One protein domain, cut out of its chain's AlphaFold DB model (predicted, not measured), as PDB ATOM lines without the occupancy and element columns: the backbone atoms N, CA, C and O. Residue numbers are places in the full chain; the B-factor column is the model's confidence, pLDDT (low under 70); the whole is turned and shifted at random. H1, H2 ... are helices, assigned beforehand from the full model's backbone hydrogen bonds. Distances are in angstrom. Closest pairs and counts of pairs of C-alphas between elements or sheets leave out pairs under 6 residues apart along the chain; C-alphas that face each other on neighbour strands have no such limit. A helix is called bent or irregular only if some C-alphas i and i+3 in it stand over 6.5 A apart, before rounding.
ATOM      1  N   SER A 232      31.680  40.339 -19.925       82.69
ATOM      2  CA  SER A 232      32.247  40.285 -21.280       82.69
ATOM      3  C   SER A 232      32.528  38.821 -21.658       82.69
ATOM      4  O   SER A 232      33.385  38.214 -21.009       82.69
ATOM      5  N   PRO A 233      31.871  38.237 -22.682       84.56
ATOM      6  CA  PRO A 233      30.849  38.832 -23.560       84.56
ATOM      7  C   PRO A 233      29.588  39.258 -22.791       84.56
ATOM      8  O   PRO A 233      29.422  38.871 -21.633       84.56
ATOM      9  N   SER A 234      28.714  40.060 -23.412       89.12
ATOM     10  CA  SER A 234      27.508  40.575 -22.748       89.12
ATOM     11  C   SER A 234      26.670  39.438 -22.155       89.12
ATOM     12  O   SER A 234      26.585  38.341 -22.712       89.12
ATOM     13  N   PHE A 235      26.041  39.685 -21.005       92.75
ATOM     14  CA  PHE A 235      25.276  38.649 -20.308       92.75
ATOM     15  C   PHE A 235      24.133  38.077 -21.163       92.75
ATOM     16  O   PHE A 235      23.854  36.885 -21.093       92.75
ATOM     17  N   PHE A 236      23.533  38.900 -22.029       93.62
ATOM     18  CA  PHE A 236      22.528  38.447 -22.990       93.62
ATOM     19  C   PHE A 236      23.077  37.374 -23.944       93.62
ATOM     20  O   PHE A 236      22.443  36.335 -24.097       93.62
ATOM     21  N   LEU A 237      24.273  37.564 -24.518       93.75
ATOM     22  CA  LEU A 237      24.906  36.558 -25.383       93.75
ATOM     23  C   LEU A 237      25.203  35.258 -24.622       93.75
ATOM     24  O   LEU A 237      24.929  34.176 -25.132       93.75
ATOM     25  N   GLN A 238      25.653  35.353 -23.366       94.94
ATOM     26  CA  GLN A 238      25.848  34.171 -22.513       94.94
ATOM     27  C   GLN A 238      24.534  33.414 -22.268       94.94
ATOM     28  O   GLN A 238      24.525  32.180 -22.228       94.94
ATOM     29  N   CYS A 239      23.411  34.131 -22.124       96.44
ATOM     30  CA  CYS A 239      22.095  33.502 -22.075       96.44
ATOM     31  C   CYS A 239      21.796  32.745 -23.375       96.44
ATOM     32  O   CYS A 239      21.317  31.620 -23.289       96.44
ATOM     33  N   LEU A 240      22.105  33.302 -24.552       95.31
ATOM     34  CA  LEU A 240      21.854  32.633 -25.838       95.31
ATOM     35  C   LEU A 240      22.644  31.331 -25.984       95.31
ATOM     36  O   LEU A 240      22.064  30.304 -26.339       95.31
ATOM     37  N   ASP A 241      23.931  31.344 -25.638       94.75
ATOM     38  CA  ASP A 241      24.771  30.138 -25.643       94.75
ATOM     39  C   ASP A 241      24.221  29.074 -24.686       94.75
ATOM     40  O   ASP A 241      24.154  27.882 -24.998       94.75
ATOM     41  N   THR A 242      23.749  29.519 -23.520       95.31
ATOM     42  CA  THR A 242      23.121  28.649 -22.524       95.31
ATOM     43  C   THR A 242      21.806  28.052 -23.033       95.31
ATOM     44  O   THR A 242      21.529  26.881 -22.771       95.31
ATOM     45  N   LEU A 243      20.992  28.819 -23.769       95.88
ATOM     46  CA  LEU A 243      19.751  28.327 -24.376       95.88
ATOM     47  C   LEU A 243      20.042  27.239 -25.411       95.88
ATOM     48  O   LEU A 243      19.435  26.174 -25.329       95.88
ATOM     49  N   ARG A 244      21.008  27.466 -26.310       94.75
ATOM     50  CA  ARG A 244      21.454  26.480 -27.315       94.75
ATOM     51  C   ARG A 244      21.845  25.163 -26.651       94.75
ATOM     52  O   ARG A 244      21.235  24.130 -26.909       94.75
ATOM     53  N   SER A 245      22.751  25.234 -25.675       93.00
ATOM     54  CA  SER A 245      23.207  24.060 -24.924       93.00
ATOM     55  C   SER A 245      22.069  23.311 -24.215       93.00
ATOM     56  O   SER A 245      22.070  22.077 -24.166       93.00
ATOM     57  N   LYS A 246      21.080  24.025 -23.663       92.06
ATOM     58  CA  LYS A 246      19.926  23.404 -22.991       92.06
ATOM     59  C   LYS A 246      18.965  22.737 -23.967       92.06
ATOM     60  O   LYS A 246      18.474  21.658 -23.651       92.06
ATOM     61  N   VAL A 247      18.715  23.342 -25.126       92.31
ATOM     62  CA  VAL A 247      17.893  22.739 -26.188       92.31
ATOM     63  C   VAL A 247      18.560  21.465 -26.697       92.31
ATOM     64  O   VAL A 247      17.911  20.426 -26.749       92.31
ATOM     65  N   ASP A 248      19.872  21.495 -26.931       90.62
ATOM     66  CA  ASP A 248      20.640  20.309 -27.337       90.62
ATOM     67  C   ASP A 248      20.608  19.192 -26.281       90.62
ATOM     68  O   ASP A 248      20.656  18.003 -26.608       90.62
ATOM     69  N   SER A 249      20.493  19.561 -25.001       88.88
ATOM     70  CA  SER A 249      20.393  18.621 -23.876       88.88
ATOM     71  C   SER A 249      19.035  17.912 -23.781       88.88
ATOM     72  O   SER A 249      18.927  16.913 -23.064       88.88
ATOM     73  N   LEU A 250      18.001  18.399 -24.481       89.12
ATOM     74  CA  LEU A 250      16.705  17.717 -24.572       89.12
ATOM     75  C   LEU A 250      16.775  16.463 -25.452       89.12
ATOM     76  O   LEU A 250      15.939  15.574 -25.304       89.12
ATOM     77  N   ASN A 251      17.779  16.361 -26.328       86.50
ATOM     78  CA  ASN A 251      17.990  15.174 -27.146       86.50
ATOM     79  C   ASN A 251      18.439  14.008 -26.258       86.50
ATOM     80  O   ASN A 251      19.556  14.003 -25.738       86.50
ATOM     81  N   SER A 252      17.578  12.998 -26.112       81.81
ATOM     82  CA  SER A 252      17.827  11.837 -25.247       81.81
ATOM     83  C   SER A 252      19.058  11.023 -25.654       81.81
ATOM     84  O   SER A 252      19.644  10.331 -24.826       81.81
ATOM     85  N   GLU A 253      19.490  11.127 -26.913       82.81
ATOM     86  CA  GLU A 253      20.719  10.499 -27.419       82.81
ATOM     87  C   GLU A 253      21.991  11.044 -26.748       82.81
ATOM     88  O   GLU A 253      22.997  10.341 -26.670       82.81
ATOM     89  N   ASN A 254      21.938  12.269 -26.214       81.44
ATOM     90  CA  ASN A 254      23.056  12.909 -25.521       81.44
ATOM     91  C   ASN A 254      23.129  12.532 -24.030       81.44
ATOM     92  O   ASN A 254      24.046  12.963 -23.326       81.44
ATOM     93  N   TRP A 255      22.165  11.764 -23.514       86.06
ATOM     94  CA  TRP A 255      22.108  11.406 -22.098       86.06
ATOM     95  C   TRP A 255      23.105  10.293 -21.767       86.06
ATOM     96  O   TRP A 255      23.329   9.366 -22.544       86.06
ATOM     97  N   SER A 256      23.704  10.364 -20.580       81.25
ATOM     98  CA  SER A 256      24.693   9.388 -20.119       81.25
ATOM     99  C   SER A 256      24.437   8.965 -18.676       81.25
ATOM    100  O   SER A 256      23.717   9.634 -17.933       81.25
ATOM    101  N   GLY A 257      25.021   7.826 -18.296       84.56
ATOM    102  CA  GLY A 257      24.981   7.332 -16.927       84.56
ATOM    103  C   GLY A 257      23.570   6.987 -16.460       84.56
ATOM    104  O   GLY A 257      22.848   6.271 -17.147       84.56
ATOM    105  N   LEU A 258      23.183   7.473 -15.280       82.81
ATOM    106  CA  LEU A 258      21.893   7.109 -14.674       82.81
ATOM    107  C   LEU A 258      20.685   7.677 -15.437       82.81
ATOM    108  O   LEU A 258      19.592   7.116 -15.387       82.81
ATOM    109  N   LEU A 259      20.898   8.774 -16.166       84.62
ATOM    110  CA  LEU A 259      19.863   9.497 -16.895       84.62
ATOM    111  C   LEU A 259      19.327   8.714 -18.104       84.62
ATOM    112  O   LEU A 259      18.161   8.857 -18.452       84.62
ATOM    113  N   SER A 260      20.158   7.881 -18.736       82.44
ATOM    114  CA  SER A 260      19.735   7.052 -19.874       82.44
ATOM    115  C   SER A 260      19.073   5.736 -19.454       82.44
ATOM    116  O   SER A 260      18.471   5.066 -20.290       82.44
ATOM    117  N   THR A 261      19.186   5.352 -18.180       84.31
ATOM    118  CA  THR A 261      18.663   4.078 -17.660       84.31
ATOM    119  C   THR A 261      17.391   4.222 -16.831       84.31
ATOM    120  O   THR A 261      16.625   3.267 -16.747       84.31
ATOM    121  N   ASP A 262      17.179   5.376 -16.196       84.31
ATOM    122  CA  ASP A 262      16.034   5.644 -15.321       84.31
ATOM    123  C   ASP A 262      15.079   6.649 -15.987       84.31
ATOM    124  O   ASP A 262      15.363   7.846 -16.067       84.31
ATOM    125  N   GLU A 263      13.935   6.154 -16.467       84.44
ATOM    126  CA  GLU A 263      12.924   6.960 -17.163       84.44
ATOM    127  C   GLU A 263      12.330   8.059 -16.268       84.44
ATOM    128  O   GLU A 263      12.146   9.193 -16.716       84.44
ATOM    129  N   ASN A 264      12.097   7.772 -14.981       84.94
ATOM    130  CA  ASN A 264      11.536   8.745 -14.039       84.94
ATOM    131  C   ASN A 264      12.511   9.899 -13.805       84.94
ATOM    132  O   ASN A 264      12.122  11.070 -13.803       84.94
ATOM    133  N   LEU A 265      13.796   9.578 -13.648       87.19
ATOM    134  CA  LEU A 265      14.848  10.585 -13.553       87.19
ATOM    135  C   LEU A 265      14.960  11.404 -14.849       87.19
ATOM    136  O   LEU A 265      15.154  12.619 -14.780       87.19
ATOM    137  N   GLY A 266      14.783  10.767 -16.011       87.81
ATOM    138  CA  GLY A 266      14.702  11.430 -17.313       87.81
ATOM    139  C   GLY A 266      13.596  12.487 -17.368       87.81
ATOM    140  O   GLY A 266      13.853  13.631 -17.745       87.81
ATOM    141  N   HIS A 267      12.384  12.159 -16.909       87.81
ATOM    142  CA  HIS A 267      11.271  13.114 -16.840       87.81
ATOM    143  C   HIS A 267      11.569  14.306 -15.917       87.81
ATOM    144  O   HIS A 267      11.354  15.460 -16.304       87.81
ATOM    145  N   VAL A 268      12.127  14.052 -14.727       88.75
ATOM    146  CA  VAL A 268      12.516  15.115 -13.779       88.75
ATOM    147  C   VAL A 268      13.599  16.015 -14.373       88.75
ATOM    148  O   VAL A 268      13.542  17.241 -14.233       88.75
ATOM    149  N   TYR A 269      14.571  15.429 -15.071       91.19
ATOM    150  CA  TYR A 269      15.627  16.174 -15.740       91.19
ATOM    151  C   TYR A 269      15.078  17.076 -16.843       91.19
ATOM    152  O   TYR A 269      15.353  18.275 -16.830       91.19
ATOM    153  N   VAL A 270      14.243  16.541 -17.742       92.00
ATOM    154  CA  VAL A 270      13.594  17.319 -18.810       92.00
ATOM    155  C   VAL A 270      12.813  18.489 -18.214       92.00
ATOM    156  O   VAL A 270      13.030  19.634 -18.610       92.00
ATOM    157  N   LYS A 271      11.991  18.250 -17.186       92.31
ATOM    158  CA  LYS A 271      11.253  19.312 -16.484       92.31
ATOM    159  C   LYS A 271      12.177  20.384 -15.898       92.31
ATOM    160  O   LYS A 271      11.873  21.578 -15.974       92.31
ATOM    161  N   SER A 272      13.325  19.986 -15.344       93.25
ATOM    162  CA  SER A 272      14.337  20.935 -14.873       93.25
ATOM    163  C   SER A 272      14.944  21.745 -16.020       93.25
ATOM    164  O   SER A 272      15.118  22.952 -15.865       93.25
ATOM    165  N   ILE A 273      15.209  21.142 -17.183       94.19
ATOM    166  CA  ILE A 273      15.683  21.871 -18.369       94.19
ATOM    167  C   ILE A 273      14.648  22.901 -18.825       94.19
ATOM    168  O   ILE A 273      15.014  24.063 -18.992       94.19
ATOM    169  N   PHE A 274      13.365  22.538 -18.927       95.94
ATOM    170  CA  PHE A 274      12.284  23.483 -19.246       95.94
ATOM    171  C   PHE A 274      12.203  24.637 -18.239       95.94
ATOM    172  O   PHE A 274      12.139  25.803 -18.627       95.94
ATOM    173  N   THR A 275      12.294  24.335 -16.942       95.62
ATOM    174  CA  THR A 275      12.320  25.356 -15.881       95.62
ATOM    175  C   THR A 275      13.513  26.300 -16.054       95.62
ATOM    176  O   THR A 275      13.378  27.520 -15.984       95.62
ATOM    177  N   GLN A 276      14.698  25.754 -16.330       95.44
ATOM    178  CA  GLN A 276      15.905  26.546 -16.545       95.44
ATOM    179  C   GLN A 276      15.853  27.354 -17.853       95.44
ATOM    180  O   GLN A 276      16.394  28.459 -17.877       95.44
ATOM    181  N   LEU A 277      15.201  26.860 -18.914       96.94
ATOM    182  CA  LEU A 277      14.944  27.614 -20.149       96.94
ATOM    183  C   LEU A 277      14.072  28.840 -19.861       96.94
ATOM    184  O   LEU A 277      14.471  29.947 -20.213       96.94
ATOM    185  N   VAL A 278      12.954  28.671 -19.142       96.94
ATOM    186  CA  VAL A 278      12.087  29.787 -18.712       96.94
ATOM    187  C   VAL A 278      12.884  30.830 -17.927       96.94
ATOM    188  O   VAL A 278      12.820  32.019 -18.232       96.94
ATOM    189  N   LEU A 279      13.677  30.401 -16.943       96.69
ATOM    190  CA  LEU A 279      14.467  31.313 -16.110       96.69
ATOM    191  C   LEU A 279      15.581  32.024 -16.895       96.69
ATOM    192  O   LEU A 279      15.846  33.202 -16.655       96.69
ATOM    193  N   THR A 280      16.206  31.336 -17.854       97.56
ATOM    194  CA  THR A 280      17.241  31.917 -18.725       97.56
ATOM    195  C   THR A 280      16.632  32.932 -19.691       97.56
ATOM    196  O   THR A 280      17.168  34.028 -19.830       97.56
ATOM    197  N   LEU A 281      15.484  32.619 -20.302       97.56
ATOM    198  CA  LEU A 281      14.733  33.551 -21.150       97.56
ATOM    199  C   LEU A 281      14.252  34.763 -20.354       97.56
ATOM    200  O   LEU A 281      14.377  35.888 -20.823       97.56
ATOM    201  N   ARG A 282      13.771  34.566 -19.123       95.94
ATOM    202  CA  ARG A 282      13.389  35.664 -18.225       95.94
ATOM    203  C   ARG A 282      14.568  36.601 -17.960       95.94
ATOM    204  O   ARG A 282      14.411  37.815 -18.049       95.94
ATOM    205  N   LEU A 283      15.742  36.054 -17.644       95.81
ATOM    206  CA  LEU A 283      16.962  36.841 -17.452       95.81
ATOM    207  C   LEU A 283      17.359  37.585 -18.735       95.81
ATOM    208  O   LEU A 283      17.574  38.795 -18.684       95.81
ATOM    209  N   ALA A 284      17.403  36.889 -19.874       96.25
ATOM    210  CA  ALA A 284      17.714  37.485 -21.172       96.25
ATOM    211  C   ALA A 284      16.765  38.649 -21.491       96.25
ATOM    212  O   ALA A 284      17.226  39.738 -21.829       96.25
ATOM    213  N   TYR A 285      15.460  38.440 -21.292       96.25
ATOM    214  CA  TYR A 285      14.420  39.437 -21.511       96.25
ATOM    215  C   TYR A 285      14.616  40.694 -20.657       96.25
ATOM    216  O   TYR A 285      14.621  41.801 -21.186       96.25
ATOM    217  N   ILE A 286      14.835  40.551 -19.347       93.50
ATOM    218  CA  ILE A 286      15.021  41.721 -18.475       93.50
ATOM    219  C   ILE A 286      16.304  42.488 -18.820       93.50
ATOM    220  O   ILE A 286      16.310  43.717 -18.760       93.50
ATOM    221  N   HIS A 287      17.381  41.796 -19.203       92.62
ATOM    222  CA  HIS A 287      18.624  42.455 -19.613       92.62
ATOM    223  C   HIS A 287      18.469  43.242 -20.912       92.62
ATOM    224  O   HIS A 287      18.904  44.393 -20.950       92.62
ATOM    225  N   ILE A 288      17.816  42.674 -21.936       93.38
ATOM    226  CA  ILE A 288      17.559  43.411 -23.181       93.38
ATOM    227  C   ILE A 288      16.559  44.548 -22.954       93.38
ATOM    228  O   ILE A 288      16.786  45.652 -23.433       93.38
ATOM    229  N   PHE A 289      15.511  44.344 -22.149       92.88
ATOM    230  CA  PHE A 289      14.548  45.395 -21.804       92.88
ATOM    231  C   PHE A 289      15.227  46.576 -21.099       92.88
ATOM    232  O   PHE A 289      15.036  47.722 -21.488       92.88
ATOM    233  N   ALA A 290      16.079  46.307 -20.105       89.62
ATOM    234  CA  ALA A 290      16.769  47.334 -19.322       89.62
ATOM    235  C   ALA A 290      17.907  48.061 -20.071       89.62
ATOM    236  O   ALA A 290      18.598  48.886 -19.460       89.62
ATOM    237  N   GLN A 291      18.159  47.716 -21.335       87.12
ATOM    238  CA  GLN A 291      19.076  48.419 -22.225       87.12
ATOM    239  C   GLN A 291      18.298  49.455 -23.047       87.12
ATOM    240  O   GLN A 291      17.492  49.092 -23.894       87.12
ATOM    241  N   ASP A 292      18.561  50.744 -22.833       77.94
ATOM    242  CA  ASP A 292      17.866  51.817 -23.565       77.94
ATOM    243  C   ASP A 292      18.449  52.061 -24.972       77.94
ATOM    244  O   ASP A 292      17.797  52.644 -25.833       77.94
ATOM    245  N   ALA A 293      19.693  51.634 -25.214       83.50
ATOM    246  CA  ALA A 293      20.391  51.840 -26.481       83.50
ATOM    247  C   ALA A 293      19.991  50.806 -27.546       83.50
ATOM    248  O   ALA A 293      19.730  49.645 -27.219       83.50
ATOM    249  N   ILE A 294      20.036  51.215 -28.819       86.94
ATOM    250  CA  ILE A 294      19.840  50.305 -29.952       86.94
ATOM    251  C   ILE A 294      20.906  49.196 -29.897       86.94
ATOM    252  O   ILE A 294      22.080  49.517 -29.688       86.94
ATOM    253  N   PRO A 295      20.536  47.910 -30.045       88.81
ATOM    254  CA  PRO A 295      21.501  46.825 -29.951       88.81
ATOM    255  C   PRO A 295      22.473  46.784 -31.135       88.81
ATOM    256  O   PRO A 295      22.148  47.190 -32.254       88.81
ATOM    257  N   ASP A 296      23.662  46.241 -30.876       89.12
ATOM    258  CA  ASP A 296      24.684  46.005 -31.896       89.12
ATOM    259  C   ASP A 296      24.252  44.894 -32.872       89.12
ATOM    260  O   ASP A 296      23.567  43.945 -32.469       89.12
ATOM    261  N   SER A 297      24.716  44.964 -34.129       90.56
ATOM    262  CA  SER A 297      24.458  43.940 -35.161       90.56
ATOM    263  C   SER A 297      24.706  42.516 -34.664       90.56
ATOM    264  O   SER A 297      23.863  41.643 -34.858       90.56
ATOM    265  N   ASP A 298      25.829  42.284 -33.977       90.38
ATOM    266  CA  ASP A 298      26.212  40.955 -33.496       90.38
ATOM    267  C   ASP A 298      25.138  40.364 -32.575       90.38
ATOM    268  O   ASP A 298      24.748  39.210 -32.738       90.38
ATOM    269  N   LEU A 299      24.605  41.153 -31.639       92.38
ATOM    270  CA  LEU A 299      23.577  40.694 -30.702       92.38
ATOM    271  C   LEU A 299      22.297  40.289 -31.439       92.38
ATOM    272  O   LEU A 299      21.736  39.223 -31.168       92.38
ATOM    273  N   VAL A 300      21.861  41.127 -32.381       94.75
ATOM    274  CA  VAL A 300      20.648  40.908 -33.179       94.75
ATOM    275  C   VAL A 300      20.794  39.661 -34.050       94.75
ATOM    276  O   VAL A 300      19.900  38.810 -34.056       94.75
ATOM    277  N   VAL A 301      21.940  39.504 -34.719       94.94
ATOM    278  CA  VAL A 301      22.269  38.326 -35.532       94.94
ATOM    279  C   VAL A 301      22.206  37.049 -34.694       94.94
ATOM    280  O   VAL A 301      21.502  36.115 -35.069       94.94
ATOM    281  N   HIS A 302      22.857  37.013 -33.526       95.31
ATOM    282  CA  HIS A 302      22.871  35.810 -32.683       95.31
ATOM    283  C   HIS A 302      21.467  35.408 -32.204       95.31
ATOM    284  O   HIS A 302      21.168  34.210 -32.144       95.31
ATOM    285  N   TRP A 303      20.604  36.381 -31.882       97.00
ATOM    286  CA  TRP A 303      19.218  36.115 -31.489       97.00
ATOM    287  C   TRP A 303      18.389  35.543 -32.641       97.00
ATOM    288  O   TRP A 303      17.774  34.488 -32.486       97.00
ATOM    289  N   PHE A 304      18.373  36.203 -33.803       97.25
ATOM    290  CA  PHE A 304      17.533  35.757 -34.917       97.25
ATOM    291  C   PHE A 304      18.051  34.471 -35.569       97.25
ATOM    292  O   PHE A 304      17.230  33.643 -35.954       97.25
ATOM    293  N   SER A 305      19.364  34.213 -35.581       96.56
ATOM    294  CA  SER A 305      19.890  32.890 -35.945       96.56
ATOM    295  C   SER A 305      19.392  31.796 -34.999       96.56
ATOM    296  O   SER A 305      18.977  30.740 -35.460       96.56
ATOM    297  N   LEU A 306      19.352  32.048 -33.682       95.81
ATOM    298  CA  LEU A 306      18.790  31.082 -32.730       95.81
ATOM    299  C   LEU A 306      17.295  30.836 -32.982       95.81
ATOM    300  O   LEU A 306      16.846  29.697 -32.896       95.81
ATOM    301  N   MET A 307      16.519  31.883 -33.276       95.62
ATOM    302  CA  MET A 307      15.090  31.736 -33.575       95.62
ATOM    303  C   MET A 307      14.841  30.963 -34.871       95.62
ATOM    304  O   MET A 307      13.887  30.188 -34.923       95.62
ATOM    305  N   ASP A 308      15.694  31.134 -35.880       93.81
ATOM    306  CA  ASP A 308      15.643  30.353 -37.117       93.81
ATOM    307  C   ASP A 308      15.954  28.870 -36.849       93.81
ATOM    308  O   ASP A 308      15.144  27.995 -37.150       93.81
ATOM    309  N   GLU A 309      17.070  28.585 -36.166       93.12
ATOM    310  CA  GLU A 309      17.508  27.221 -35.834       93.12
ATOM    311  C   GLU A 309      16.515  26.467 -34.936       93.12
ATOM    312  O   GLU A 309      16.273  25.274 -35.123       93.12
ATOM    313  N   ALA A 310      15.927  27.157 -33.957       91.00
ATOM    314  CA  ALA A 310      14.974  26.574 -33.017       91.00
ATOM    315  C   ALA A 310      13.515  26.641 -33.506       91.00
ATOM    316  O   ALA A 310      12.610  26.297 -32.738       91.00
ATOM    317  N   TYR A 311      13.257  27.124 -34.730       91.38
ATOM    318  CA  TYR A 311      11.911  27.389 -35.257       91.38
ATOM    319  C   TYR A 311      11.028  28.155 -34.256       91.38
ATOM    320  O   TYR A 311       9.898  27.753 -33.973       91.38
ATOM    321  N   PHE A 312      11.568  29.214 -33.643       93.00
ATOM    322  CA  PHE A 312      10.915  30.015 -32.596       93.00
ATOM    323  C   PHE A 312      10.375  29.189 -31.406       93.00
ATOM    324  O   PHE A 312       9.410  29.586 -30.748       93.00
ATOM    325  N   PHE A 313      10.992  28.039 -31.113       93.31
ATOM    326  CA  PHE A 313      10.550  27.066 -30.104       93.31
ATOM    327  C   PHE A 313       9.155  26.473 -30.358       93.31
ATOM    328  O   PHE A 313       8.477  26.003 -29.438       93.31
ATOM    329  N   CYS A 314       8.704  26.450 -31.614       88.19
ATOM    330  CA  CYS A 314       7.422  25.847 -31.964       88.19
ATOM    331  C   CYS A 314       7.404  24.327 -31.765       88.19
ATOM    332  O   CYS A 314       6.352  23.790 -31.435       88.19
ATOM    333  N   VAL A 315       8.541  23.639 -31.901       86.50
ATOM    334  CA  VAL A 315       8.615  22.163 -31.969       86.50
ATOM    335  C   VAL A 315       9.213  21.533 -30.695       86.50
ATOM    336  O   VAL A 315       9.865  20.495 -30.745       86.50
ATOM    337  N   LEU A 316       9.035  22.164 -29.531       89.81
ATOM    338  CA  LEU A 316       9.507  21.588 -28.264       89.81
ATOM    339  C   LEU A 316       8.704  20.325 -27.879       89.81
ATOM    340  O   LEU A 316       7.503  20.271 -28.145       89.81
ATOM    341  N   PRO A 317       9.331  19.319 -27.238       85.12
ATOM    342  CA  PRO A 317       8.636  18.113 -26.795       85.12
ATOM    343  C   PRO A 317       7.690  18.438 -25.633       85.12
ATOM    344  O   PRO A 317       8.142  18.814 -24.552       85.12
ATOM    345  N   GLU A 318       6.381  18.295 -25.848       82.94
ATOM    346  CA  GLU A 318       5.363  18.605 -24.840       82.94
ATOM    347  C   GLU A 318       4.905  17.344 -24.091       82.94
ATOM    348  O   GLU A 318       4.586  16.312 -24.681       82.94
ATOM    349  N   SER A 319       4.837  17.448 -22.767       85.31
ATOM    350  CA  SER A 319       4.193  16.488 -21.867       85.31
ATOM    351  C   SER A 319       3.176  17.233 -20.994       85.31
ATOM    352  O   SER A 319       3.303  18.452 -20.837       85.31
ATOM    353  N   PRO A 320       2.187  16.559 -20.376       84.00
ATOM    354  CA  PRO A 320       1.229  17.237 -19.497       84.00
ATOM    355  C   PRO A 320       1.908  18.006 -18.349       84.00
ATOM    356  O   PRO A 320       1.390  19.019 -17.907       84.00
ATOM    357  N   GLU A 321       3.098  17.584 -17.908       82.88
ATOM    358  CA  GLU A 321       3.857  18.266 -16.850       82.88
ATOM    359  C   GLU A 321       4.690  19.470 -17.324       82.88
ATOM    360  O   GLU A 321       5.224  20.210 -16.495       82.88
ATOM    361  N   THR A 322       4.875  19.629 -18.638       89.19
ATOM    362  CA  THR A 322       5.750  20.653 -19.238       89.19
ATOM    363  C   THR A 322       5.013  21.614 -20.166       89.19
ATOM    364  O   THR A 322       5.584  22.642 -20.523       89.19
ATOM    365  N   SER A 323       3.754  21.331 -20.517       90.50
ATOM    366  CA  SER A 323       2.952  22.143 -21.443       90.50
ATOM    367  C   SER A 323       2.872  23.616 -21.014       90.50
ATOM    368  O   SER A 323       3.185  24.502 -21.810       90.50
ATOM    369  N   ASP A 324       2.619  23.892 -19.731       90.94
ATOM    370  CA  ASP A 324       2.586  25.266 -19.205       90.94
ATOM    371  C   ASP A 324       3.937  25.982 -19.350       90.94
ATOM    372  O   ASP A 324       4.001  27.158 -19.712       90.94
ATOM    373  N   LEU A 325       5.045  25.265 -19.128       94.56
ATOM    374  CA  LEU A 325       6.394  25.815 -19.293       94.56
ATOM    375  C   LEU A 325       6.686  26.131 -20.765       94.56
ATOM    376  O   LEU A 325       7.331  27.137 -21.054       94.56
ATOM    377  N   VAL A 326       6.199  25.310 -21.698       94.75
ATOM    378  CA  VAL A 326       6.343  25.539 -23.146       94.75
ATOM    379  C   VAL A 326       5.600  26.809 -23.567       94.75
ATOM    380  O   VAL A 326       6.145  27.613 -24.328       94.75
ATOM    381  N   ILE A 327       4.390  27.033 -23.041       93.81
ATOM    382  CA  ILE A 327       3.621  28.267 -23.275       93.81
ATOM    383  C   ILE A 327       4.430  29.485 -22.811       93.81
ATOM    384  O   ILE A 327       4.570  30.458 -23.557       93.81
ATOM    385  N   VAL A 328       5.042  29.411 -21.627       96.31
ATOM    386  CA  VAL A 328       5.864  30.500 -21.071       96.31
ATOM    387  C   VAL A 328       7.134  30.730 -21.898       96.31
ATOM    388  O   VAL A 328       7.506  31.878 -22.140       96.31
ATOM    389  N   ILE A 329       7.789  29.667 -22.378       96.81
ATOM    390  CA  ILE A 329       8.961  29.762 -23.265       96.81
ATOM    391  C   ILE A 329       8.605  30.513 -24.550       96.81
ATOM    392  O   ILE A 329       9.317  31.448 -24.922       96.81
ATOM    393  N   ARG A 330       7.491  30.150 -25.197       95.50
ATOM    394  CA  ARG A 330       6.998  30.808 -26.421       95.50
ATOM    395  C   ARG A 330       6.581  32.260 -26.162       95.50
ATOM    396  O   ARG A 330       6.786  33.125 -27.011       95.50
ATOM    397  N   CYS A 331       6.024  32.546 -24.985       96.88
ATOM    398  CA  CYS A 331       5.693  33.907 -24.570       96.88
ATOM    399  C   CYS A 331       6.953  34.778 -24.452       96.88
ATOM    400  O   CYS A 331       7.044  35.833 -25.081       96.88
ATOM    401  N   LEU A 332       7.959  34.314 -23.705       97.69
ATOM    402  CA  LEU A 332       9.207  35.053 -23.512       97.69
ATOM    403  C   LEU A 332      10.015  35.175 -24.810       97.69
ATOM    404  O   LEU A 332      10.582  36.235 -25.054       97.69
ATOM    405  N   SER A 333      10.049  34.152 -25.673       97.19
ATOM    406  CA  SER A 333      10.738  34.245 -26.971       97.19
ATOM    407  C   SER A 333      10.093  35.276 -27.900       97.19
ATOM    408  O   SER A 333      10.804  36.030 -28.569       97.19
ATOM    409  N   SER A 334       8.760  35.376 -27.895       97.56
ATOM    410  CA  SER A 334       8.024  36.412 -28.626       97.56
ATOM    411  C   SER A 334       8.397  37.815 -28.133       97.56
ATOM    412  O   SER A 334       8.750  38.686 -28.931       97.56
ATOM    413  N   LEU A 335       8.417  38.013 -26.809       97.94
ATOM    414  CA  LEU A 335       8.761  39.296 -26.188       97.94
ATOM    415  C   LEU A 335      10.226  39.687 -26.401       97.94
ATOM    416  O   LEU A 335      10.497  40.848 -26.686       97.94
ATOM    417  N   ILE A 336      11.171  38.747 -26.311       97.69
ATOM    418  CA  ILE A 336      12.587  39.024 -26.602       97.69
ATOM    419  C   ILE A 336      12.760  39.386 -28.080       97.69
ATOM    420  O   ILE A 336      13.456  40.350 -28.380       97.69
ATOM    421  N   SER A 337      12.093  38.678 -28.998       97.75
ATOM    422  CA  SER A 337      12.159  38.990 -30.435       97.75
ATOM    423  C   SER A 337      11.640  40.388 -30.756       97.75
ATOM    424  O   SER A 337      12.194  41.060 -31.620       97.75
ATOM    425  N   LEU A 338      10.607  40.838 -30.041       96.94
ATOM    426  CA  LEU A 338      10.119  42.210 -30.121       96.94
ATOM    427  C   LEU A 338      11.122  43.205 -29.511       96.94
ATOM    428  O   LEU A 338      11.442  44.221 -30.124       96.94
ATOM    429  N   GLU A 339      11.635  42.910 -28.319       96.31
ATOM    430  CA  GLU A 339      12.478  43.827 -27.547       96.31
ATOM    431  C   GLU A 339      13.874  44.025 -28.155       96.31
ATOM    432  O   GLU A 339      14.422  45.120 -28.075       96.31
ATOM    433  N   VAL A 340      14.437  43.006 -28.812       95.69
ATOM    434  CA  VAL A 340      15.722  43.091 -29.537       95.69
ATOM    435  C   VAL A 340      15.662  44.113 -30.680       95.69
ATOM    436  O   VAL A 340      16.670  44.741 -30.986       95.69
ATOM    437  N   LEU A 341      14.492  44.334 -31.287       95.00
ATOM    438  CA  LEU A 341      14.329  45.318 -32.365       95.00
ATOM    439  C   LEU A 341      14.268  46.768 -31.857       95.00
ATOM    440  O   LEU A 341      14.413  47.692 -32.659       95.00
ATOM    441  N   LYS A 342      14.029  46.979 -30.551       93.00
ATOM    442  CA  LYS A 342      13.910  48.299 -29.900       93.00
ATOM    443  C   LYS A 342      13.144  49.320 -30.747       93.00
ATOM    444  O   LYS A 342      13.674  50.376 -31.083       93.00
ATOM    445  N   ILE A 343      11.897  48.989 -31.095       92.12
ATOM    446  CA  ILE A 343      11.097  49.710 -32.101       92.12
ATOM    447  C   ILE A 343      11.118  51.233 -31.931       92.12
ATOM    448  O   ILE A 343      11.416  51.933 -32.893       92.12
ATOM    449  N   ASP A 344      10.883  51.737 -30.718       88.44
ATOM    450  CA  ASP A 344      10.822  53.175 -30.450       88.44
ATOM    451  C   ASP A 344      12.175  53.857 -30.716       88.44
ATOM    452  O   ASP A 344      12.235  54.842 -31.448       88.44
ATOM    453  N   ALA A 345      13.272  53.293 -30.199       88.19
ATOM    454  CA  ALA A 345      14.618  53.838 -30.383       88.19
ATOM    455  C   ALA A 345      15.084  53.748 -31.845       88.19
ATOM    456  O   ALA A 345      15.706  54.674 -32.365       88.19
ATOM    457  N   THR A 346      14.761  52.646 -32.526       89.62
ATOM    458  CA  THR A 346      15.104  52.432 -33.937       89.62
ATOM    459  C   THR A 346      14.341  53.397 -34.847       89.62
ATOM    460  O   THR A 346      14.935  53.975 -35.755       89.62
ATOM    461  N   VAL A 347      13.046  53.625 -34.598       86.50
ATOM    462  CA  VAL A 347      12.245  54.606 -35.351       86.50
ATOM    463  C   VAL A 347      12.714  56.034 -35.062       86.50
ATOM    464  O   VAL A 347      12.836  56.827 -35.995       86.50
ATOM    465  N   GLU A 348      13.044  56.364 -33.808       85.00
ATOM    466  CA  GLU A 348      13.588  57.679 -33.441       85.00
ATOM    467  C   GLU A 348      14.924  57.964 -34.142       85.00
ATOM    468  O   GLU A 348      15.138  59.067 -34.640       85.00
ATOM    469  N   HIS A 349      15.789  56.957 -34.269       83.31
ATOM    470  CA  HIS A 349      17.065  57.072 -34.977       83.31
ATOM    471  C   HIS A 349      16.916  57.379 -36.477       83.31
ATOM    472  O   HIS A 349      17.796  58.008 -37.062       83.31
ATOM    473  N   MET A 350      15.809  56.964 -37.101       79.19
ATOM    474  CA  MET A 350      15.528  57.207 -38.522       79.19
ATOM    475  C   MET A 350      14.928  58.591 -38.806       79.19
ATOM    476  O   MET A 350      14.874  59.003 -39.967       79.19
ATOM    477  N   LEU A 351      14.445  59.308 -37.786       70.94
ATOM    478  CA  LEU A 351      13.886  60.646 -37.970       70.94
ATOM    479  C   LEU A 351      15.016  61.646 -38.273       70.94
ATOM    480  O   LEU A 351      16.025  61.668 -37.568       70.94
ATOM    481  N   PRO A 352      14.873  62.512 -39.295       57.06
ATOM    482  CA  PRO A 352      15.900  63.494 -39.614       57.06
ATOM    483  C   PRO A 352      16.052  64.488 -38.453       57.06
ATOM    484  O   PRO A 352      15.187  65.338 -38.221       57.06
ATOM    485  N   TYR A 367      22.447  47.915 -35.753       88.94
ATOM    486  CA  TYR A 367      22.072  46.751 -36.555       88.94
ATOM    487  C   TYR A 367      21.326  47.124 -37.851       88.94
ATOM    488  O   TYR A 367      21.403  46.404 -38.843       88.94
ATOM    489  N   ILE A 368      20.625  48.265 -37.859       87.00
ATOM    490  CA  ILE A 368      19.871  48.754 -39.019       87.00
ATOM    491  C   ILE A 368      20.762  49.320 -40.130       87.00
ATOM    492  O   ILE A 368      20.332  49.395 -41.276       87.00
ATOM    493  N   ASP A 369      21.995  49.708 -39.803       84.25
ATOM    494  CA  ASP A 369      22.989  50.235 -40.746       84.25
ATOM    495  C   ASP A 369      23.835  49.120 -41.388       84.25
ATOM    496  O   ASP A 369      24.670  49.390 -42.255       84.25
ATOM    497  N   ASP A 370      23.658  47.876 -40.941       87.75
ATOM    498  CA  ASP A 370      24.401  46.708 -41.396       87.75
ATOM    499  C   ASP A 370      23.566  45.882 -42.380       87.75
ATOM    500  O   ASP A 370      22.624  45.183 -42.002       87.75
ATOM    501  N   GLU A 371      23.955  45.929 -43.657       88.50
ATOM    502  CA  GLU A 371      23.303  45.208 -44.758       88.50
ATOM    503  C   GLU A 371      23.131  43.709 -44.461       88.50
ATOM    504  O   GLU A 371      22.085  43.121 -44.749       88.50
ATOM    505  N   SER A 372      24.151  43.081 -43.868       90.31
ATOM    506  CA  SER A 372      24.155  41.643 -43.606       90.31
ATOM    507  C   SER A 372      23.191  41.273 -42.481       90.31
ATOM    508  O   SER A 372      22.426  40.313 -42.614       90.31
ATOM    509  N   CYS A 373      23.162  42.085 -41.421       92.88
ATOM    510  CA  CYS A 373      22.233  41.928 -40.309       92.88
ATOM    511  C   CYS A 373      20.785  42.127 -40.771       92.88
ATOM    512  O   CYS A 373      19.928  41.283 -40.512       92.88
ATOM    513  N   VAL A 374      20.509  43.209 -41.503       92.56
ATOM    514  CA  VAL A 374      19.172  43.527 -42.029       92.56
ATOM    515  C   VAL A 374      18.650  42.416 -42.941       92.56
ATOM    516  O   VAL A 374      17.485  42.015 -42.826       92.56
ATOM    517  N   ARG A 375      19.510  41.871 -43.812       93.62
ATOM    518  CA  ARG A 375      19.154  40.751 -44.693       93.62
ATOM    519  C   ARG A 375      18.825  39.490 -43.899       93.62
ATOM    520  O   ARG A 375      17.815  38.853 -44.191       93.62
ATOM    521  N   LEU A 376      19.628  39.155 -42.886       95.38
ATOM    522  CA  LEU A 376      19.374  38.004 -42.017       95.38
ATOM    523  C   LEU A 376      18.027  38.146 -41.297       95.38
ATOM    524  O   LEU A 376      17.173  37.279 -41.459       95.38
ATOM    525  N   VAL A 377      17.805  39.257 -40.583       96.12
ATOM    526  CA  VAL A 377      16.557  39.519 -39.841       96.12
ATOM    527  C   VAL A 377      15.344  39.409 -40.763       96.12
ATOM    528  O   VAL A 377      14.383  38.707 -40.445       96.12
ATOM    529  N   THR A 378      15.407  40.042 -41.936       95.75
ATOM    530  CA  THR A 378      14.312  39.994 -42.912       95.75
ATOM    531  C   THR A 378      14.080  38.572 -43.419       95.75
ATOM    532  O   THR A 378      12.934  38.139 -43.490       95.75
ATOM    533  N   SER A 379      15.140  37.813 -43.719       94.88
ATOM    534  CA  SER A 379      15.018  36.428 -44.188       94.88
ATOM    535  C   SER A 379      14.412  35.492 -43.137       94.88
ATOM    536  O   SER A 379      13.504  34.728 -43.461       94.88
ATOM    537  N   THR A 380      14.830  35.607 -41.873       95.75
ATOM    538  CA  THR A 380      14.311  34.801 -40.762       95.75
ATOM    539  C   THR A 380      12.833  35.097 -40.511       95.75
ATOM    540  O   THR A 380      12.016  34.183 -40.401       95.75
ATOM    541  N   LEU A 381      12.456  36.378 -40.457       96.12
ATOM    542  CA  LEU A 381      11.070  36.783 -40.219       96.12
ATOM    543  C   LEU A 381      10.157  36.456 -41.406       96.12
ATOM    544  O   LEU A 381       9.017  36.039 -41.198       96.12
ATOM    545  N   LEU A 382      10.650  36.586 -42.641       94.25
ATOM    546  CA  LEU A 382       9.914  36.169 -43.835       94.25
ATOM    547  C   LEU A 382       9.726  34.647 -43.872       94.25
ATOM    548  O   LEU A 382       8.629  34.183 -44.179       94.25
ATOM    549  N   GLY A 383      10.750  33.871 -43.500       92.31
ATOM    550  CA  GLY A 383      10.656  32.416 -43.368       92.31
ATOM    551  C   GLY A 383       9.609  31.994 -42.334       92.31
ATOM    552  O   GLY A 383       8.794  31.110 -42.600       92.31
ATOM    553  N   ALA A 384       9.555  32.682 -41.189       93.19
ATOM    554  CA  ALA A 384       8.521  32.461 -40.180       93.19
ATOM    555  C   ALA A 384       7.114  32.834 -40.685       93.19
ATOM    556  O   ALA A 384       6.164  32.093 -40.429       93.19
ATOM    557  N   ALA A 385       6.985  33.932 -41.438       91.75
ATOM    558  CA  ALA A 385       5.728  34.365 -42.054       91.75
ATOM    559  C   ALA A 385       5.217  33.383 -43.127       91.75
ATOM    560  O   ALA A 385       4.015  33.163 -43.237       91.75
ATOM    561  N   GLN A 386       6.115  32.769 -43.902       90.69
ATOM    562  CA  GLN A 386       5.775  31.812 -44.965       90.69
ATOM    563  C   GLN A 386       5.611  30.368 -44.465       90.69
ATOM    564  O   GLN A 386       5.219  29.482 -45.230       90.69
ATOM    565  N   SER A 387       5.921  30.104 -43.196       87.25
ATOM    566  CA  SER A 387       5.849  28.763 -42.626       87.25
ATOM    567  C   SER A 387       4.416  28.230 -42.619       87.25
ATOM    568  O   SER A 387       3.509  28.832 -42.047       87.25
ATOM    569  N   GLN A 388       4.227  27.026 -43.166       74.88
ATOM    570  CA  GLN A 388       2.939  26.319 -43.145       74.88
ATOM    571  C   GLN A 388       2.449  26.004 -41.725       74.88
ATOM    572  O   GLN A 388       1.262  25.759 -41.525       74.88
ATOM    573  N   LEU A 389       3.356  26.006 -40.740       71.62
ATOM    574  CA  LEU A 389       3.031  25.765 -39.335       71.62
ATOM    575  C   LEU A 389       2.329  26.962 -38.676       71.62
ATOM    576  O   LEU A 389       1.784  26.797 -37.590       71.62
ATOM    577  N   GLY A 390       2.335  28.148 -39.305       75.44
ATOM    578  CA  GLY A 390       1.701  29.352 -38.766       75.44
ATOM    579  C   GLY A 390       2.293  29.763 -37.416       75.44
ATOM    580  O   GLY A 390       1.635  29.643 -36.383       75.44
ATOM    581  N   ILE A 391       3.542  30.244 -37.411       89.19
ATOM    582  CA  ILE A 391       4.295  30.602 -36.192       89.19
ATOM    583  C   ILE A 391       3.719  31.887 -35.565       89.19
ATOM    584  O   ILE A 391       4.253  32.986 -35.718       89.19
ATOM    585  N   ARG A 392       2.605  31.759 -34.833       91.31
ATOM    586  CA  ARG A 392       1.868  32.896 -34.242       91.31
ATOM    587  C   ARG A 392       2.732  33.751 -33.314       91.31
ATOM    588  O   ARG A 392       2.617  34.971 -33.308       91.31
ATOM    589  N   HIS A 393       3.644  33.129 -32.566       90.31
ATOM    590  CA  HIS A 393       4.511  33.823 -31.603       90.31
ATOM    591  C   HIS A 393       5.574  34.714 -32.266       90.31
ATOM    592  O   HIS A 393       6.101  35.608 -31.607       90.31
ATOM    593  N   ALA A 394       5.867  34.530 -33.558       94.88
ATOM    594  CA  ALA A 394       6.720  35.449 -34.315       94.88
ATOM    595  C   ALA A 394       5.963  36.713 -34.767       94.88
ATOM    596  O   ALA A 394       6.598  37.716 -35.088       94.88
ATOM    597  N   GLY A 395       4.622  36.694 -34.748       95.12
ATOM    598  CA  GLY A 395       3.751  37.782 -35.205       95.12
ATOM    599  C   GLY A 395       4.136  39.170 -34.678       95.12
ATOM    600  O   GLY A 395       4.361  40.061 -35.498       95.12
ATOM    601  N   PRO A 396       4.319  39.369 -33.355       96.62
ATOM    602  CA  PRO A 396       4.745  40.656 -32.800       96.62
ATOM    603  C   PRO A 396       6.064  41.187 -33.377       96.62
ATOM    604  O   PRO A 396       6.161  42.373 -33.686       96.62
ATOM    605  N   ALA A 397       7.064  40.322 -33.574       97.31
ATOM    606  CA  ALA A 397       8.357  40.711 -34.140       97.31
ATOM    607  C   ALA A 397       8.272  40.984 -35.651       97.31
ATOM    608  O   ALA A 397       8.875  41.940 -36.133       97.31
ATOM    609  N   ILE A 398       7.482  40.195 -36.390       97.00
ATOM    610  CA  ILE A 398       7.208  40.419 -37.819       97.00
ATOM    611  C   ILE A 398       6.517  41.775 -38.007       97.00
ATOM    612  O   ILE A 398       6.950  42.573 -38.836       97.00
ATOM    613  N   LEU A 399       5.491  42.070 -37.201       96.31
ATOM    614  CA  LEU A 399       4.780  43.346 -37.248       96.31
ATOM    615  C   LEU A 399       5.702  44.517 -36.889       96.31
ATOM    616  O   LEU A 399       5.706  45.528 -37.592       96.31
ATOM    617  N   ALA A 400       6.512  44.373 -35.835       96.56
ATOM    618  CA  ALA A 400       7.505  45.373 -35.449       96.56
ATOM    619  C   ALA A 400       8.495  45.658 -36.584       96.56
ATOM    620  O   ALA A 400       8.743  46.817 -36.914       96.56
ATOM    621  N   TRP A 401       9.019  44.609 -37.224       96.94
ATOM    622  CA  TRP A 401       9.940  44.744 -38.347       96.94
ATOM    623  C   TRP A 401       9.298  45.436 -39.546       96.94
ATOM    624  O   TRP A 401       9.907  46.329 -40.129       96.94
ATOM    625  N   SER A 402       8.048  45.105 -39.875       95.25
ATOM    626  CA  SER A 402       7.297  45.801 -40.922       95.25
ATOM    627  C   SER A 402       7.127  47.294 -40.630       95.25
ATOM    628  O   SER A 402       7.274  48.108 -41.541       95.25
ATOM    629  N   ILE A 403       6.863  47.677 -39.374       94.31
ATOM    630  CA  ILE A 403       6.776  49.089 -38.964       94.31
ATOM    631  C   ILE A 403       8.136  49.779 -39.135       94.31
ATOM    632  O   ILE A 403       8.203  50.869 -39.707       94.31
ATOM    633  N   ILE A 404       9.223  49.149 -38.682       93.94
ATOM    634  CA  ILE A 404      10.591  49.680 -38.806       93.94
ATOM    635  C   ILE A 404      10.966  49.859 -40.283       93.94
ATOM    636  O   ILE A 404      11.381  50.943 -40.687       93.94
ATOM    637  N   ALA A 405      10.760  48.834 -41.110       93.00
ATOM    638  CA  ALA A 405      11.075  48.864 -42.534       93.00
ATOM    639  C   ALA A 405      10.245  49.915 -43.294       93.00
ATOM    640  O   ALA A 405      10.763  50.596 -44.181       93.00
ATOM    641  N   GLN A 406       8.974  50.105 -42.922       92.00
ATOM    642  CA  GLN A 406       8.129  51.142 -43.513       92.00
ATOM    643  C   GLN A 406       8.587  52.558 -43.123       92.00
ATOM    644  O   GLN A 406       8.590  53.451 -43.974       92.00
ATOM    645  N   ASN A 407       9.016  52.771 -41.875       89.75
ATOM    646  CA  ASN A 407       9.599  54.047 -41.447       89.75
ATOM    647  C   ASN A 407      10.940  54.320 -42.144       89.75
ATOM    648  O   ASN A 407      11.158  55.436 -42.614       89.75
ATOM    649  N   LEU A 408      11.787  53.298 -42.314       89.94
ATOM    650  CA  LEU A 408      13.031  53.395 -43.085       89.94
ATOM    651  C   LEU A 408      12.755  53.804 -44.535       89.94
ATOM    652  O   LEU A 408      13.377  54.733 -45.054       89.94
ATOM    653  N   ARG A 409      11.778  53.156 -45.183       90.38
ATOM    654  CA  ARG A 409      11.339  53.520 -46.536       90.38
ATOM    655  C   ARG A 409      10.893  54.981 -46.598       90.38
ATOM    656  O   ARG A 409      11.294  55.693 -47.518       90.38
ATOM    657  N   GLN A 410      10.097  55.441 -45.634       88.31
ATOM    658  CA  GLN A 410       9.633  56.828 -45.597       88.31
ATOM    659  C   GLN A 410      10.788  57.821 -45.393       88.31
ATOM    660  O   GLN A 410      10.823  58.853 -46.063       88.31
ATOM    661  N   ALA A 411      11.751  57.501 -44.528       85.50
ATOM    662  CA  ALA A 411      12.937  58.322 -44.298       85.50
ATOM    663  C   ALA A 411      13.792  58.458 -45.570       85.50
ATOM    664  O   ALA A 411      14.183  59.568 -45.932       85.50
ATOM    665  N   VAL A 412      14.005  57.362 -46.308       85.81
ATOM    666  CA  VAL A 412      14.721  57.376 -47.597       85.81
ATOM    667  C   VAL A 412      13.975  58.204 -48.649       85.81
ATOM    668  O   VAL A 412      14.593  59.000 -49.355       85.81
ATOM    669  N   ILE A 413      12.646  58.068 -48.748       86.81
ATOM    670  CA  ILE A 413      11.827  58.875 -49.671       86.81
ATOM    671  C   ILE A 413      11.957  60.368 -49.345       86.81
ATOM    672  O   ILE A 413      12.181  61.173 -50.251       86.81
ATOM    673  N   ASN A 414      11.862  60.733 -48.064       83.62
ATOM    674  CA  ASN A 414      11.996  62.118 -47.615       83.62
ATOM    675  C   ASN A 414      13.403  62.666 -47.899       83.62
ATOM    676  O   ASN A 414      13.528  63.753 -48.453       83.62
ATOM    677  N   SER A 415      14.454  61.885 -47.627       80.75
ATOM    678  CA  SER A 415      15.839  62.264 -47.932       80.75
ATOM    679  C   SER A 415      16.064  62.500 -49.429       80.75
ATOM    680  O   SER A 415      16.736  63.462 -49.801       80.75
ATOM    681  N   ARG A 416      15.482  61.668 -50.303       80.88
ATOM    682  CA  ARG A 416      15.555  61.870 -51.761       80.88
ATOM    683  C   ARG A 416      14.802  63.124 -52.201       80.88
ATOM    684  O   ARG A 416      15.296  63.860 -53.056       80.88
ATOM    685  N   ALA A 417      13.633  63.387 -51.617       80.31
ATOM    686  CA  ALA A 417      12.873  64.609 -51.870       80.31
ATOM    687  C   ALA A 417      13.664  65.864 -51.451       80.31
ATOM    688  O   ALA A 417      13.769  66.811 -52.227       80.31
ATOM    689  N   GLU A 418      14.308  65.847 -50.283       75.94
ATOM    690  CA  GLU A 418      15.183  66.932 -49.821       75.94
ATOM    691  C   GLU A 418      16.411  67.110 -50.724       75.94
ATOM    692  O   GLU A 418      16.689  68.227 -51.160       75.94
ATOM    693  N   LYS A 434      23.657  54.925 -46.092       77.62
ATOM    694  CA  LYS A 434      23.544  53.628 -45.397       77.62
ATOM    695  C   LYS A 434      22.092  53.147 -45.313       77.62
ATOM    696  O   LYS A 434      21.819  51.995 -45.611       77.62
ATOM    697  N   SER A 435      21.164  54.056 -45.016       79.62
ATOM    698  CA  SER A 435      19.726  53.782 -44.970       79.62
ATOM    699  C   SER A 435      19.166  53.291 -46.312       79.62
ATOM    700  O   SER A 435      18.275  52.448 -46.327       79.62
ATOM    701  N   GLU A 436      19.701  53.774 -47.441       82.38
ATOM    702  CA  GLU A 436      19.349  53.261 -48.771       82.38
ATOM    703  C   GLU A 436      19.889  51.854 -49.017       82.38
ATOM    704  O   GLU A 436      19.162  51.027 -49.554       82.38
ATOM    705  N   ILE A 437      21.125  51.565 -48.600       84.38
ATOM    706  CA  ILE A 437      21.711  50.219 -48.709       84.38
ATOM    707  C   ILE A 437      20.897  49.221 -47.878       84.38
ATOM    708  O   ILE A 437      20.555  48.146 -48.367       84.38
ATOM    709  N   SER A 438      20.525  49.588 -46.651       86.06
ATOM    710  CA  SER A 438      19.684  48.756 -45.789       86.06
ATOM    711  C   SER A 438      18.284  48.551 -46.363       86.06
ATOM    712  O   SER A 438      17.765  47.441 -46.318       86.06
ATOM    713  N   LEU A 439      17.669  49.591 -46.939       87.19
ATOM    714  CA  LEU A 439      16.370  49.455 -47.599       87.19
ATOM    715  C   LEU A 439      16.458  48.533 -48.820       87.19
ATOM    716  O   LEU A 439      15.620  47.645 -48.961       87.19
ATOM    717  N   ASP A 440      17.472  48.704 -49.668       87.44
ATOM    718  CA  ASP A 440      17.701  47.836 -50.825       87.44
ATOM    719  C   ASP A 440      17.884  46.375 -50.373       87.44
ATOM    720  O   ASP A 440      17.258  45.480 -50.933       87.44
ATOM    721  N   ALA A 441      18.614  46.125 -49.280       88.44
ATOM    722  CA  ALA A 441      18.792  44.779 -48.727       88.44
ATOM    723  C   ALA A 441      17.487  44.109 -48.266       88.44
ATOM    724  O   ALA A 441      17.389  42.882 -48.335       88.44
ATOM    725  N   ILE A 442      16.502  44.886 -47.801       90.12
ATOM    726  CA  ILE A 442      15.158  44.389 -47.460       90.12
ATOM    727  C   ILE A 442      14.373  44.069 -48.737       90.12
ATOM    728  O   ILE A 442      13.725  43.029 -48.812       90.12
ATOM    729  N   LEU A 443      14.419  44.963 -49.730       89.56
ATOM    730  CA  LEU A 443      13.629  44.858 -50.964       89.56
ATOM    731  C   LEU A 443      14.180  43.832 -51.964       89.56
ATOM    732  O   LEU A 443      13.416  43.314 -52.775       89.56
ATOM    733  N   ASP A 444      15.478  43.530 -51.905       88.75
ATOM    734  CA  ASP A 444      16.130  42.505 -52.729       88.75
ATOM    735  C   ASP A 444      15.661  41.085 -52.375       88.75
ATOM    736  O   ASP A 444      15.732  40.169 -53.201       88.75
ATOM    737  N   ILE A 445      15.168  40.883 -51.151       86.69
ATOM    738  CA  ILE A 445      14.533  39.630 -50.751       86.69
ATOM    739  C   ILE A 445      13.158  39.591 -51.411       86.69
ATOM    740  O   ILE A 445      12.375  40.519 -51.266       86.69
ATOM    741  N   GLN A 446      12.849  38.529 -52.153       79.19
ATOM    742  CA  GLN A 446      11.564  38.403 -52.842       79.19
ATOM    743  C   GLN A 446      10.547  37.658 -51.973       79.19
ATOM    744  O   GLN A 446      10.845  36.593 -51.430       79.19
ATOM    745  N   SER A 447       9.322  38.184 -51.888       73.69
ATOM    746  CA  SER A 447       8.170  37.376 -51.484       73.69
ATOM    747  C   SER A 447       7.816  36.424 -52.636       73.69
ATOM    748  O   SER A 447       7.998  36.769 -53.806       73.69
ATOM    749  N   GLY A 448       7.329  35.217 -52.330       62.56
ATOM    750  CA  GLY A 448       7.065  34.180 -53.341       62.56
ATOM    751  C   GLY A 448       6.102  34.592 -54.466       62.56
ATOM    752  O   GLY A 448       6.156  34.004 -55.543       62.56
ATOM    753  N   ASP A 449       5.293  35.635 -54.243       66.56
ATOM    754  CA  ASP A 449       4.261  36.115 -55.170       66.56
ATOM    755  C   ASP A 449       4.622  37.436 -55.882       66.56
ATOM    756  O   ASP A 449       3.805  37.993 -56.617       66.56
ATOM    757  N   GLY A 450       5.838  37.968 -55.690       68.19
ATOM    758  CA  GLY A 450       6.254  39.252 -56.275       68.19
ATOM    759  C   GLY A 450       5.577  40.483 -55.654       68.19
ATOM    760  O   GLY A 450       5.715  41.589 -56.179       68.19
ATOM    761  N   GLU A 451       4.856  40.307 -54.542       79.62
ATOM    762  CA  GLU A 451       4.347  41.396 -53.706       79.62
ATOM    763  C   GLU A 451       5.494  42.079 -52.938       79.62
ATOM    764  O   GLU A 451       6.526  41.473 -52.634       79.62
ATOM    765  N   ASP A 452       5.305  43.349 -52.583       89.12
ATOM    766  CA  ASP A 452       6.237  44.086 -51.729       89.12
ATOM    767  C   ASP A 452       6.406  43.387 -50.369       89.12
ATOM    768  O   ASP A 452       5.435  43.230 -49.626       89.12
ATOM    769  N   VAL A 453       7.636  42.989 -50.026       92.12
ATOM    770  CA  VAL A 453       7.930  42.172 -48.834       92.12
ATOM    771  C   VAL A 453       7.481  42.838 -47.541       92.12
ATOM    772  O   VAL A 453       6.935  42.165 -46.667       92.12
ATOM    773  N   ILE A 454       7.641  44.159 -47.434       92.69
ATOM    774  CA  ILE A 454       7.242  44.915 -46.238       92.69
ATOM    775  C   ILE A 454       5.724  44.819 -46.037       92.69
ATOM    776  O   ILE A 454       5.260  44.515 -44.935       92.69
ATOM    777  N   ALA A 455       4.956  45.037 -47.110       91.25
ATOM    778  CA  ALA A 455       3.498  44.963 -47.095       91.25
ATOM    779  C   ALA A 455       2.995  43.528 -46.879       91.25
ATOM    780  O   ALA A 455       2.060  43.320 -46.103       91.25
ATOM    781  N   PHE A 456       3.640  42.543 -47.511       92.44
ATOM    782  CA  PHE A 456       3.341  41.123 -47.331       92.44
ATOM    783  C   PHE A 456       3.497  40.710 -45.862       92.44
ATOM    784  O   PHE A 456       2.549  40.207 -45.262       92.44
ATOM    785  N   MET A 457       4.649  40.996 -45.247       93.12
ATOM    786  CA  MET A 457       4.904  40.675 -43.839       93.12
ATOM    787  C   MET A 457       3.901  41.352 -42.898       93.12
ATOM    788  O   MET A 457       3.382  40.703 -41.990       93.12
ATOM    789  N   ALA A 458       3.570  42.626 -43.141       92.31
ATOM    790  CA  ALA A 458       2.597  43.356 -42.330       92.31
ATOM    791  C   ALA A 458       1.202  42.713 -42.402       92.31
ATOM    792  O   ALA A 458       0.531  42.548 -41.382       92.31
ATOM    793  N   LYS A 459       0.778  42.322 -43.610       91.19
ATOM    794  CA  LYS A 459      -0.507  41.665 -43.865       91.19
ATOM    795  C   LYS A 459      -0.578  40.293 -43.198       91.19
ATOM    796  O   LYS A 459      -1.552  40.028 -42.497       91.19
ATOM    797  N   VAL A 460       0.450  39.459 -43.364       92.69
ATOM    798  CA  VAL A 460       0.530  38.126 -42.740       92.69
ATOM    799  C   VAL A 460       0.528  38.243 -41.214       92.69
ATOM    800  O   VAL A 460      -0.213  37.531 -40.542       92.69
ATOM    801  N   ALA A 461       1.289  39.182 -40.644       93.31
ATOM    802  CA  ALA A 461       1.314  39.390 -39.197       93.31
ATOM    803  C   ALA A 461      -0.050  39.823 -38.640       93.31
ATOM    804  O   ALA A 461      -0.489  39.315 -37.604       93.31
ATOM    805  N   ALA A 462      -0.723  40.762 -39.310       90.62
ATOM    806  CA  ALA A 462      -2.011  41.276 -38.861       90.62
ATOM    807  C   ALA A 462      -3.145  40.251 -39.027       90.62
ATOM    808  O   ALA A 462      -3.947  40.095 -38.109       90.62
ATOM    809  N   ILE A 463      -3.208  39.563 -40.174       89.56
ATOM    810  CA  ILE A 463      -4.336  38.701 -40.554       89.56
ATOM    811  C   ILE A 463      -4.070  37.239 -40.184       89.56
ATOM    812  O   ILE A 463      -4.808  36.670 -39.385       89.56
ATOM    813  N   ASP A 464      -3.017  36.630 -40.731       90.38
ATOM    814  CA  ASP A 464      -2.811  35.178 -40.641       90.38
ATOM    815  C   ASP A 464      -2.254  34.754 -39.275       90.38
ATOM    816  O   ASP A 464      -2.662  33.740 -38.707       90.38
ATOM    817  N   LEU A 465      -1.336  35.551 -38.718       92.62
ATOM    818  CA  LEU A 465      -0.749  35.314 -37.394       92.62
ATOM    819  C   LEU A 465      -1.556  35.953 -36.256       92.62
ATOM    820  O   LEU A 465      -1.230  35.722 -35.092       92.62
ATOM    821  N   GLN A 466      -2.592  36.737 -36.583       93.25
ATOM    822  CA  GLN A 466      -3.504  37.389 -35.636       93.25
ATOM    823  C   GLN A 466      -2.760  38.134 -34.509       93.25
ATOM    824  O   GLN A 466      -3.044  37.956 -33.324       93.25
TER     825      GLN A 466
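This is residues 232 to 352, 367 to 418 and 434 to 466 of the 912 residues of an uncharacterized protein of Aureobasidium pullulans (UniProt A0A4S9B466). Two staggered rows of helices pack on each other along an elongated body: H3, H5 and H8 side by side in one row run one way, and H1, H4, H7 and H9 in the other run back against them. The long helices H3 and H8 reach towards opposite ends, H5 bridges them, H6 and H10 pack on H8, and H2 lies at the start of H3. The printed part has 206 residues with ten named helices, H1 to H10 in order, and no named strand: all helix. H1, H3, H4, H5, H7, H8 and H10 make an up-and-down bundle, each running against the one before. It is compact, with a radius of gyration of the C-alphas of 18.8 A, and spans 70 by 40 by 24 A.

Start at H3, residues 263 to 289; it touches H1, residues 235 to 248, at Ala 284 and Phe 236, C-alphas 5.2 A apart, with a shallow tilt of 24 degrees, opposite ways. With residues 265 to 269 alone, H3 touches H2, residues 257 to 260, only at the corner, closest at Gly 266 and Leu 259, C-alphas 5.5 A apart. H3 also touches H5, residues 323 to 340, the same way at 24 degrees, a shallow tilt, closest at the C-alphas of Tyr 285 and Ile 336, 5.4 A. H5 touches H8, residues 392 to 418, closest at the C-alphas of Leu 338 and Ala 397, 4.6 A, the same way at a shallow tilt of 9 degrees. H4, residues 297 to 309, forms a helical hairpin with H5; they only just touch, with 3 pairs of C-alphas within 8 A, the closest Val 300 and Val 340, 6.5 A. H4 touches H7, residues 371 to 386, at Asp 308 and Thr 380, C-alphas 5.9 A apart. H8 touches H6, residues 343 to 350, at Ile 404 and Val 347, C-alphas 6.2 A apart, and H10, residues 453 to 464, at Gly 395 and Ala 461, 4.9 A. H9, residues 434 to 443, touches H7 at Ser 438 and Glu 371, C-alphas 5.2 A apart. H1 and H8 are apart. Every O i to N i+4 pair is within hydrogen-bond range in H1, H3, H4, H5, H6, H7, H9 and H10; in H8 21 of 23 are, and H2 is too short for such a pair.

Find C-alpha 235 at (25.276, 38.649, -20.308), where H1 begins. H3 runs 38.7 A, from C-alpha 263 at (12.924, 6.960, -17.163); H5 runs 25.8 A and H7 22.1 A. H8 runs 39.7 A to C-alpha 418 at (15.183, 66.932, -49.821) and is only just irregular: C-alphas 393 and 396 are 6.9 A apart.

The C-alphas farthest apart, of Thr 261 and Glu 418, are 70.7 A apart. Residues 353 to 366 and 419 to 433 are not printed; the gaps are 18.1 A from C-alpha 352 to 367 and 16.3 A from C-alpha 418 to 434. The link from H4 to H5 is long, 13 residues. Look for pLDDT under 70 at residue 352 and residues 448 to 450.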